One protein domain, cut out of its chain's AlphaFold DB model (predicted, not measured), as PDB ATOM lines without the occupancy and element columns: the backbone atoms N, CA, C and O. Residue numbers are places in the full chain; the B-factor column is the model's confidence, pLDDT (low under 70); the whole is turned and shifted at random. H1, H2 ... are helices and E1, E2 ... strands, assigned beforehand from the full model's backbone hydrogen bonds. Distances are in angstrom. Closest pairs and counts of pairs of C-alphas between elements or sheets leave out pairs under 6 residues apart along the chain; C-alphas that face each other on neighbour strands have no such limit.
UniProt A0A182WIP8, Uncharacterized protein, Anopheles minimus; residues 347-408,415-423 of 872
ATOM      1  N   CYS A 347     -58.264  52.985 101.238       96.00
ATOM      2  CA  CYS A 347     -56.809  52.858 101.334       96.00
ATOM      3  C   CYS A 347     -56.115  53.258 100.030       96.00
ATOM      4  O   CYS A 347     -56.663  53.112  98.936       96.00
ATOM      5  N   GLY A 348     -54.860  53.693 100.144       95.25
ATOM      6  CA  GLY A 348     -53.960  53.808  99.006       95.25
ATOM      7  C   GLY A 348     -53.612  52.424  98.453       95.25
ATOM      8  O   GLY A 348     -53.262  51.524  99.221       95.25
ATOM      9  N   TYR A 349     -53.702  52.249  97.135       95.12
ATOM     10  CA  TYR A 349     -53.534  50.959  96.467       95.12
ATOM     11  C   TYR A 349     -52.516  51.028  95.325       95.12
ATOM     12  O   TYR A 349     -52.730  51.719  94.328       95.12
ATOM     13  N   CYS A 350     -51.406  50.296  95.452       95.19
ATOM     14  CA  CYS A 350     -50.396  50.155  94.399       95.19
ATOM     15  C   CYS A 350     -49.461  48.960  94.655       95.19
ATOM     16  O   CYS A 350     -49.386  48.434  95.764       95.19
ATOM     17  N   SER A 351     -48.695  48.565  93.633       95.19
ATOM     18  CA  SER A 351     -47.560  47.641  93.770       95.19
ATOM     19  C   SER A 351     -46.419  48.071  92.850       95.19
ATOM     20  O   SER A 351     -46.661  48.440  91.697       95.19
ATOM     21  N   THR A 352     -45.170  47.984  93.319       94.19
ATOM     22  CA  THR A 352     -43.977  48.335  92.519       94.19
ATOM     23  C   THR A 352     -43.689  47.384  91.358       94.19
ATOM     24  O   THR A 352     -42.766  47.641  90.590       94.19
ATOM     25  N   VAL A 353     -44.463  46.304  91.209       91.88
ATOM     26  CA  VAL A 353     -44.496  45.499  89.976       91.88
ATOM     27  C   VAL A 353     -45.116  46.293  88.818       91.88
ATOM     28  O   VAL A 353     -44.677  46.154  87.680       91.88
ATOM     29  N   ASN A 354     -46.100  47.149  89.117       90.81
ATOM     30  CA  ASN A 354     -46.885  47.893  88.129       90.81
ATOM     31  C   ASN A 354     -46.496  49.380  88.062       90.81
ATOM     32  O   ASN A 354     -46.476  49.956  86.979       90.81
ATOM     33  N   ASP A 355     -46.166  49.998  89.204       91.06
ATOM     34  CA  ASP A 355     -45.685  51.381  89.280       91.06
ATOM     35  C   ASP A 355     -44.527  51.520  90.279       91.06
ATOM     36  O   ASP A 355     -44.708  51.430  91.495       91.06
ATOM     37  N   VAL A 356     -43.329  51.810  89.768       86.81
ATOM     38  CA  VAL A 356     -42.118  52.028  90.579       86.81
ATOM     39  C   VAL A 356     -42.262  53.170  91.592       86.81
ATOM     40  O   VAL A 356     -41.599  53.147  92.630       86.81
ATOM     41  N   ASN A 357     -43.153  54.138  91.342       91.06
ATOM     42  CA  ASN A 357     -43.399  55.252  92.256       91.06
ATOM     43  C   ASN A 357     -44.189  54.828  93.505       91.06
ATOM     44  O   ASN A 357     -44.206  55.572  94.479       91.06
ATOM     45  N   CYS A 358     -44.746  53.612  93.559       94.69
ATOM     46  CA  CYS A 358     -45.450  53.080  94.731       94.69
ATOM     47  C   CYS A 358     -44.604  53.090  96.031       94.69
ATOM     48  O   CYS A 358     -45.154  53.171  97.133       94.69
ATOM     49  N   ILE A 359     -43.265  53.087  95.930       93.69
ATOM     50  CA  ILE A 359     -42.361  53.317  97.076       93.69
ATOM     51  C   ILE A 359     -42.605  54.694  97.709       93.69
ATOM     52  O   ILE A 359     -42.737  54.804  98.928       93.69
ATOM     53  N   ALA A 360     -42.659  55.732  96.876       92.19
ATOM     54  CA  ALA A 360     -42.725  57.136  97.254       92.19
ATOM     55  C   ALA A 360     -43.669  57.890  96.296       92.19
ATOM     56  O   ALA A 360     -43.188  58.596  95.404       92.19
ATOM     57  N   PRO A 361     -44.999  57.711  96.427       87.56
ATOM     58  CA  PRO A 361     -45.946  58.294  95.487       87.56
ATOM     59  C   PRO A 361     -45.861  59.821  95.491       87.56
ATOM     60  O   PRO A 361     -45.740  60.446  96.546       87.56
ATOM     61  N   ALA A 362     -45.959  60.438  94.313       84.94
ATOM     62  CA  ALA A 362     -46.123  61.884  94.231       84.94
ATOM     63  C   ALA A 362     -47.465  62.308  94.864       84.94
ATOM     64  O   ALA A 362     -48.422  61.530  94.903       84.94
ATOM     65  N   SER A 363     -47.551  63.551  95.345       80.19
ATOM     66  CA  SER A 363     -48.774  64.078  95.965       80.19
ATOM     67  C   SER A 363     -49.970  63.949  95.013       80.19
ATOM     68  O   SER A 363     -49.935  64.480  93.905       80.19
ATOM     69  N   GLY A 364     -51.016  63.238  95.443       76.69
ATOM     70  CA  GLY A 364     -52.210  62.957  94.634       76.69
ATOM     71  C   GLY A 364     -52.053  61.877  93.551       76.69
ATOM     72  O   GLY A 364     -53.003  61.641  92.814       76.69
ATOM     73  N   ALA A 365     -50.894  61.213  93.438       85.06
ATOM     74  CA  ALA A 365     -50.653  60.165  92.437       85.06
ATOM     75  C   ALA A 365     -50.949  58.734  92.928       85.06
ATOM     76  O   ALA A 365     -51.030  57.820  92.112       85.06
ATOM     77  N   LEU A 366     -51.105  58.523  94.240       92.00
ATOM     78  CA  LEU A 366     -51.494  57.232  94.817       92.00
ATOM     79  C   LEU A 366     -53.006  57.001  94.612       92.00
ATOM     80  O   LEU A 366     -53.791  57.799  95.127       92.00
ATOM     81  N   PRO A 367     -53.447  55.932  93.920       93.12
ATOM     82  CA  PRO A 367     -54.869  55.620  93.795       93.12
ATOM     83  C   PRO A 367     -55.486  55.299  95.161       93.12
ATOM     84  O   PRO A 367     -54.969  54.440  95.874       93.12
ATOM     85  N   ILE A 368     -56.595  55.955  95.515       94.06
ATOM     86  CA  ILE A 368     -57.339  55.707  96.761       94.06
ATOM     87  C   ILE A 368     -58.632  54.966  96.423       94.06
ATOM     88  O   ILE A 368     -59.547  55.546  95.831       94.06
ATOM     89  N   VAL A 369     -58.713  53.693  96.807       93.88
ATOM     90  CA  VAL A 369     -59.826  52.790  96.473       93.88
ATOM     91  C   VAL A 369     -60.659  52.468  97.707       93.88
ATOM     92  O   VAL A 369     -60.114  52.382  98.806       93.88
ATOM     93  N   GLN A 370     -61.965  52.257  97.526       92.62
ATOM     94  CA  GLN A 370     -62.781  51.592  98.542       92.62
ATOM     95  C   GLN A 370     -62.365  50.123  98.642       92.62
ATOM     96  O   GLN A 370     -62.113  49.459  97.634       92.62
ATOM     97  N   CYS A 371     -62.253  49.632  99.869       92.19
ATOM     98  CA  CYS A 371     -61.777  48.294 100.151       92.19
ATOM     99  C   CYS A 371     -62.824  47.220  99.821       92.19
ATOM    100  O   CYS A 371     -64.025  47.488  99.902       92.19
ATOM    101  N   PRO A 372     -62.409  45.986  99.475       91.06
ATOM    102  CA  PRO A 372     -63.344  44.876  99.314       91.06
ATOM    103  C   PRO A 372     -64.154  44.650 100.595       91.06
ATOM    104  O   PRO A 372     -63.628  44.842 101.691       91.06
ATOM    105  N   ALA A 373     -65.401  44.178 100.477       91.31
ATOM    106  CA  ALA A 373     -66.143  43.708 101.648       91.31
ATOM    107  C   ALA A 373     -65.311  42.660 102.418       91.31
ATOM    108  O   ALA A 373     -64.824  41.708 101.793       91.31
ATOM    109  N   PRO A 374     -65.131  42.822 103.739       90.75
ATOM    110  CA  PRO A 374     -64.210  41.994 104.502       90.75
ATOM    111  C   PRO A 374     -64.729  40.561 104.646       90.75
ATOM    112  O   PRO A 374     -65.917  40.346 104.876       90.75
ATOM    113  N   SER A 375     -63.839  39.576 104.521       88.12
ATOM    114  CA  SER A 375     -64.099  38.162 104.841       88.12
ATOM    115  C   SER A 375     -63.512  37.733 106.191       88.12
ATOM    116  O   SER A 375     -63.630  36.570 106.563       88.12
ATOM    117  N   THR A 376     -62.873  38.650 106.919       86.25
ATOM    118  CA  THR A 376     -62.421  38.488 108.313       86.25
ATOM    119  C   THR A 376     -62.662  39.784 109.078       86.25
ATOM    120  O   THR A 376     -62.805  40.827 108.449       86.25
ATOM    121  N   ASP A 377     -62.667  39.735 110.408       85.44
ATOM    122  CA  ASP A 377     -62.790  40.932 111.253       85.44
ATOM    123  C   ASP A 377     -61.705  41.988 110.922       85.44
ATOM    124  O   ASP A 377     -60.547  41.634 110.672       85.44
ATOM    125  N   VAL A 378     -62.089  43.269 110.887       82.62
ATOM    126  CA  VAL A 378     -61.232  44.437 110.607       82.62
ATOM    127  C   VAL A 378     -61.300  45.442 111.768       82.62
ATOM    128  O   VAL A 378     -61.770  46.573 111.618       82.62
ATOM    129  N   SER A 379     -60.816  45.020 112.938       75.44
ATOM    130  CA  SER A 379     -60.749  45.823 114.163       75.44
ATOM    131  C   SER A 379     -59.703  46.949 114.096       75.44
ATOM    132  O   SER A 379     -60.026  48.119 113.898       75.44
ATOM    133  N   ASP A 380     -58.427  46.607 114.277       79.44
ATOM    134  CA  ASP A 380     -57.416  47.559 114.752       79.44
ATOM    135  C   ASP A 380     -56.718  48.335 113.627       79.44
ATOM    136  O   ASP A 380     -56.161  49.407 113.866       79.44
ATOM    137  N   ALA A 381     -56.753  47.826 112.393       87.50
ATOM    138  CA  ALA A 381     -56.176  48.485 111.227       87.50
ATOM    139  C   ALA A 381     -56.902  48.101 109.933       87.50
ATOM    140  O   ALA A 381     -57.301  46.954 109.741       87.50
ATOM    141  N   GLN A 382     -57.009  49.061 109.015       93.38
ATOM    142  CA  GLN A 382     -57.789  48.935 107.779       93.38
ATOM    143  C   GLN A 382     -56.918  48.919 106.517       93.38
ATOM    144  O   GLN A 382     -57.341  48.372 105.496       93.38
ATOM    145  N   CYS A 383     -55.706  49.480 106.583       94.75
ATOM    146  CA  CYS A 383     -54.770  49.561 105.462       94.75
ATOM    147  C   CYS A 383     -53.388  49.002 105.825       94.75
ATOM    148  O   CYS A 383     -52.967  49.057 106.981       94.75
ATOM    149  N   TYR A 384     -52.641  48.540 104.817       94.06
ATOM    150  CA  TYR A 384     -51.247  48.105 104.948       94.06
ATOM    151  C   TYR A 384     -50.313  48.777 103.931       94.06
ATOM    152  O   TYR A 384     -50.726  49.191 102.843       94.06
ATOM    153  N   THR A 385     -49.022  48.823 104.266       94.31
ATOM    154  CA  THR A 385     -47.901  48.897 103.316       94.31
ATOM    155  C   THR A 385     -46.902  47.797 103.657       94.31
ATOM    156  O   THR A 385     -46.431  47.750 104.791       94.31
ATOM    157  N   LYS A 386     -46.556  46.921 102.706       92.75
ATOM    158  CA  LYS A 386     -45.663  45.774 102.945       92.75
ATOM    159  C   LYS A 386     -44.615  45.556 101.858       92.75
ATOM    160  O   LYS A 386     -44.730  46.074 100.750       92.75
ATOM    161  N   ILE A 387     -43.581  44.790 102.202       91.56
ATOM    162  CA  ILE A 387     -42.433  44.456 101.359       91.56
ATOM    163  C   ILE A 387     -42.482  42.968 100.997       91.56
ATOM    164  O   ILE A 387     -42.142  42.103 101.805       91.56
ATOM    165  N   VAL A 388     -42.881  42.662  99.765       88.62
ATOM    166  CA  VAL A 388     -42.957  41.295  99.231       88.62
ATOM    167  C   VAL A 388     -41.657  40.940  98.505       88.62
ATOM    168  O   VAL A 388     -41.028  41.777  97.852       88.62
ATOM    169  N   GLY A 389     -41.188  39.700  98.675       85.88
ATOM    170  CA  GLY A 389     -39.937  39.211  98.075       85.88
ATOM    171  C   GLY A 389     -38.667  39.964  98.506       85.88
ATOM    172  O   GLY A 389     -37.612  39.772  97.908       85.88
ATOM    173  N   GLY A 390     -38.756  40.840  99.514       86.31
ATOM    174  CA  GLY A 390     -37.664  41.721  99.928       86.31
ATOM    175  C   GLY A 390     -37.360  42.871  98.959       86.31
ATOM    176  O   GLY A 390     -36.298  43.473  99.084       86.31
ATOM    177  N   SER A 391     -38.222  43.177  97.983       89.75
ATOM    178  CA  SER A 391     -37.974  44.266  97.017       89.75
ATOM    179  C   SER A 391     -39.226  44.904  96.408       89.75
ATOM    180  O   SER A 391     -39.159  46.049  95.960       89.75
ATOM    181  N   VAL A 392     -40.364  44.206  96.398       92.31
ATOM    182  CA  VAL A 392     -41.644  44.750  95.934       92.31
ATOM    183  C   VAL A 392     -42.308  45.495  97.084       92.31
ATOM    184  O   VAL A 392     -42.432  44.938  98.165       92.31
ATOM    185  N   THR A 393     -42.742  46.739  96.881       93.38
ATOM    186  CA  THR A 393     -43.587  47.453  97.855       93.38
ATOM    187  C   THR A 393     -45.032  47.412  97.397       93.38
ATOM    188  O   THR A 393     -45.318  47.775  96.259       93.38
ATOM    189  N   GLU A 394     -45.921  46.977  98.282       94.12
ATOM    190  CA  GLU A 394     -47.361  46.874  98.045       94.12
ATOM    191  C   GLU A 394     -48.118  47.705  99.075       94.12
ATOM    192  O   GLU A 394     -47.782  47.684 100.261       94.12
ATOM    193  N   ARG A 395     -49.149  48.416  98.625       94.44
ATOM    194  CA  ARG A 395     -50.078  49.188  99.456       94.44
ATOM    195  C   ARG A 395     -51.488  48.697  99.162       94.44
ATOM    196  O   ARG A 395     -51.822  48.508  97.992       94.44
ATOM    197  N   GLY A 396     -52.303  48.495 100.192       94.38
ATOM    198  CA  GLY A 396     -53.679  48.047 100.003       94.38
ATOM    199  C   GLY A 396     -54.498  47.953 101.287       94.38
ATOM    200  O   GLY A 396     -54.088  48.420 102.348       94.38
ATOM    201  N   CYS A 397     -55.674  47.349 101.145       93.81
ATOM    202  CA  CYS A 397     -56.672  47.152 102.192       93.81
ATOM    203  C   CYS A 397     -56.450  45.863 102.982       93.81
ATOM    204  O   CYS A 397     -56.049  44.854 102.410       93.81
ATOM    205  N   ILE A 398     -56.805  45.869 104.261       91.12
ATOM    206  CA  ILE A 398     -56.957  44.662 105.074       91.12
ATOM    207  C   ILE A 398     -58.421  44.220 104.943       91.12
ATOM    208  O   ILE A 398     -59.319  44.906 105.428       91.12
ATOM    209  N   SER A 399     -58.666  43.115 104.231       87.56
ATOM    210  CA  SER A 399     -60.007  42.532 104.032       87.56
ATOM    211  C   SER A 399     -60.089  41.034 104.364       87.56
ATOM    212  O   SER A 399     -61.182  40.518 104.599       87.56
ATOM    213  N   ALA A 400     -58.952  40.343 104.429       85.38
ATOM    214  CA  ALA A 400     -58.792  38.973 104.898       85.38
ATOM    215  C   ALA A 400     -57.425  38.772 105.590       85.38
ATOM    216  O   ALA A 400     -56.475  39.532 105.375       85.38
ATOM    217  N   THR A 401     -57.276  37.687 106.361       82.56
ATOM    218  CA  THR A 401     -56.006  37.309 107.022       82.56
ATOM    219  C   THR A 401     -54.833  37.164 106.042       82.56
ATOM    220  O   THR A 401     -53.681  37.352 106.430       82.56
ATOM    221  N   SER A 402     -55.098  36.856 104.766       82.94
ATOM    222  CA  SER A 402     -54.088  36.752 103.704       82.94
ATOM    223  C   SER A 402     -53.279  38.036 103.504       82.94
ATOM    224  O   SER A 402     -52.077  37.977 103.240       82.94
ATOM    225  N   GLU A 403     -53.896  39.205 103.669       85.19
ATOM    226  CA  GLU A 403     -53.226  40.491 103.480       85.19
ATOM    227  C   GLU A 403     -52.229  40.783 104.605       85.19
ATOM    228  O   GLU A 403     -51.172  41.360 104.338       85.19
ATOM    229  N   LEU A 404     -52.514  40.288 105.814       79.94
ATOM    230  CA  LEU A 404     -51.650  40.362 106.995       79.94
ATOM    231  C   LEU A 404     -50.495  39.343 106.974       79.94
ATOM    232  O   LEU A 404     -49.592  39.423 107.808       79.94
ATOM    233  N   ILE A 405     -50.451  38.405 106.018       75.56
ATOM    234  CA  ILE A 405     -49.299  37.501 105.867       75.56
ATOM    235  C   ILE A 405     -48.054  38.325 105.503       75.56
ATOM    236  O   ILE A 405     -48.012  39.022 104.486       75.56
ATOM    237  N   GLY A 406     -47.030  38.228 106.357       69.75
ATOM    238  CA  GLY A 406     -45.809  39.040 106.310       69.75
ATOM    239  C   GLY A 406     -45.808  40.237 107.272       69.75
ATOM    240  O   GLY A 406     -44.740  40.780 107.551       69.75
ATOM    241  N   CYS A 407     -46.961  40.599 107.843       79.12
ATOM    242  CA  CYS A 407     -47.102  41.613 108.888       79.12
ATOM    243  C   CYS A 407     -46.859  41.007 110.277       79.12
ATOM    244  O   CYS A 407     -47.750  40.910 111.115       79.12
ATOM    245  N   ALA A 408     -45.623  40.549 110.494       65.75
ATOM    246  CA  ALA A 408     -45.164  40.061 111.788       65.75
ATOM    247  C   ALA A 408     -45.090  41.196 112.827       65.75
ATOM    248  O   ALA A 408     -44.894  42.362 112.486       65.75
ATOM    249  N   ALA A 415     -46.012  47.745 107.669       91.88
ATOM    250  CA  ALA A 415     -46.772  48.587 108.583       91.88
ATOM    251  C   ALA A 415     -48.259  48.523 108.227       91.88
ATOM    252  O   ALA A 415     -48.629  48.487 107.050       91.88
ATOM    253  N   THR A 416     -49.103  48.561 109.249       92.56
ATOM    254  CA  THR A 416     -50.547  48.770 109.135       92.56
ATOM    255  C   THR A 416     -50.913  50.126 109.744       92.56
ATOM    256  O   THR A 416     -50.115  50.710 110.478       92.56
ATOM    257  N   CYS A 417     -52.083  50.664 109.399       92.50
ATOM    258  CA  CYS A 417     -52.584  51.931 109.941       92.50
ATOM    259  C   CYS A 417     -54.115  51.940 110.020       92.50
ATOM    260  O   CYS A 417     -54.789  51.106 109.395       92.50
ATOM    261  N   ASN A 418     -54.650  52.862 110.819       93.00
ATOM    262  CA  ASN A 418     -56.044  52.866 111.243       93.00
ATOM    263  C   ASN A 418     -56.758  54.114 110.704       93.00
ATOM    264  O   ASN A 418     -56.383  55.233 111.039       93.00
ATOM    265  N   ILE A 419     -57.793  53.939 109.879       92.56
ATOM    266  CA  ILE A 419     -58.439  55.060 109.167       92.56
ATOM    267  C   ILE A 419     -59.138  56.030 110.135       92.56
ATOM    268  O   ILE A 419     -59.155  57.232 109.880       92.56
ATOM    269  N   GLU A 420     -59.661  55.547 111.264       88.81
ATOM    270  CA  GLU A 420     -60.350  56.384 112.260       88.81
ATOM    271  C   GLU A 420     -59.385  57.298 113.044       88.81
ATOM    272  O   GLU A 420     -59.814  58.315 113.586       88.81
ATOM    273  N   ASN A 421     -58.080  56.990 113.056       90.12
ATOM    274  CA  ASN A 421     -57.037  57.820 113.675       90.12
ATOM    275  C   ASN A 421     -56.193  58.594 112.645       90.12
ATOM    276  O   ASN A 421     -55.867  59.762 112.860       90.12
ATOM    277  N   ASP A 422     -55.835  57.944 111.536       91.12
ATOM    278  CA  ASP A 422     -54.851  58.416 110.556       91.12
ATOM    279  C   ASP A 422     -55.486  58.962 109.253       91.12
ATOM    280  O   ASP A 422     -54.796  59.584 108.441       91.12
ATOM    281  N   GLY A 423     -56.790  58.739 109.036       91.75
ATOM    282  CA  GLY A 423     -57.554  59.188 107.865       91.75
ATOM    283  C   GLY A 423     -57.495  58.274 106.630       91.75
ATOM    284  O   GLY A 423     -56.822  57.239 106.602       91.75
TER     285      GLY A 423
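This is residues 347 to 408 and 415 to 423 of the 872 residues of an uncharacterized protein of Anopheles minimus (UniProt A0A182WIP8). With little regular structure, loops wrap round a hairpin core, E2 and E3; E4 lies beside E2, and short helices H1 and H2 lie far out. Of 71 printed residues, 26 are in named elements, in the order H1 E1 E2 E3 E4 H2, class mixed. The antiparallel sheet runs E3 E2 E4. The whole is compact, radius of gyration of the C-alphas 11.9 A, spans 31 by 27 by 19 A.

Find C-alpha 356 at (-42.118, 52.028, 90.579), where H1, residues 356 to 359, begins. Next come E1, 368 to 370, E2, 383 to 388, 15.7 A long, and E3, 392 to 397, 16.5 A. After E4, 415 to 417, H2, 419 to 422, ends at C-alpha 422, (-54.851, 58.416, 110.556).

In hairpin E2 and E3, antiparallel, find N 386 and O 394 within hydrogen-bond range, 2.8 A. Between antiparallel E2 and E4, N 385 and O 415 are also 2.8 A apart. H1 is on the sheet, height 6.8 A; H2 is not on it. E1 pairs with no named strand. H1 and H2 are too short for O i to N i+4 pairs.

Residues 409 to 414 are cut out, C-alphas 408 and 415 being 9.2 A apart. E1 to E2 is a long link. Residues 406 and 408 have pLDDT under 70.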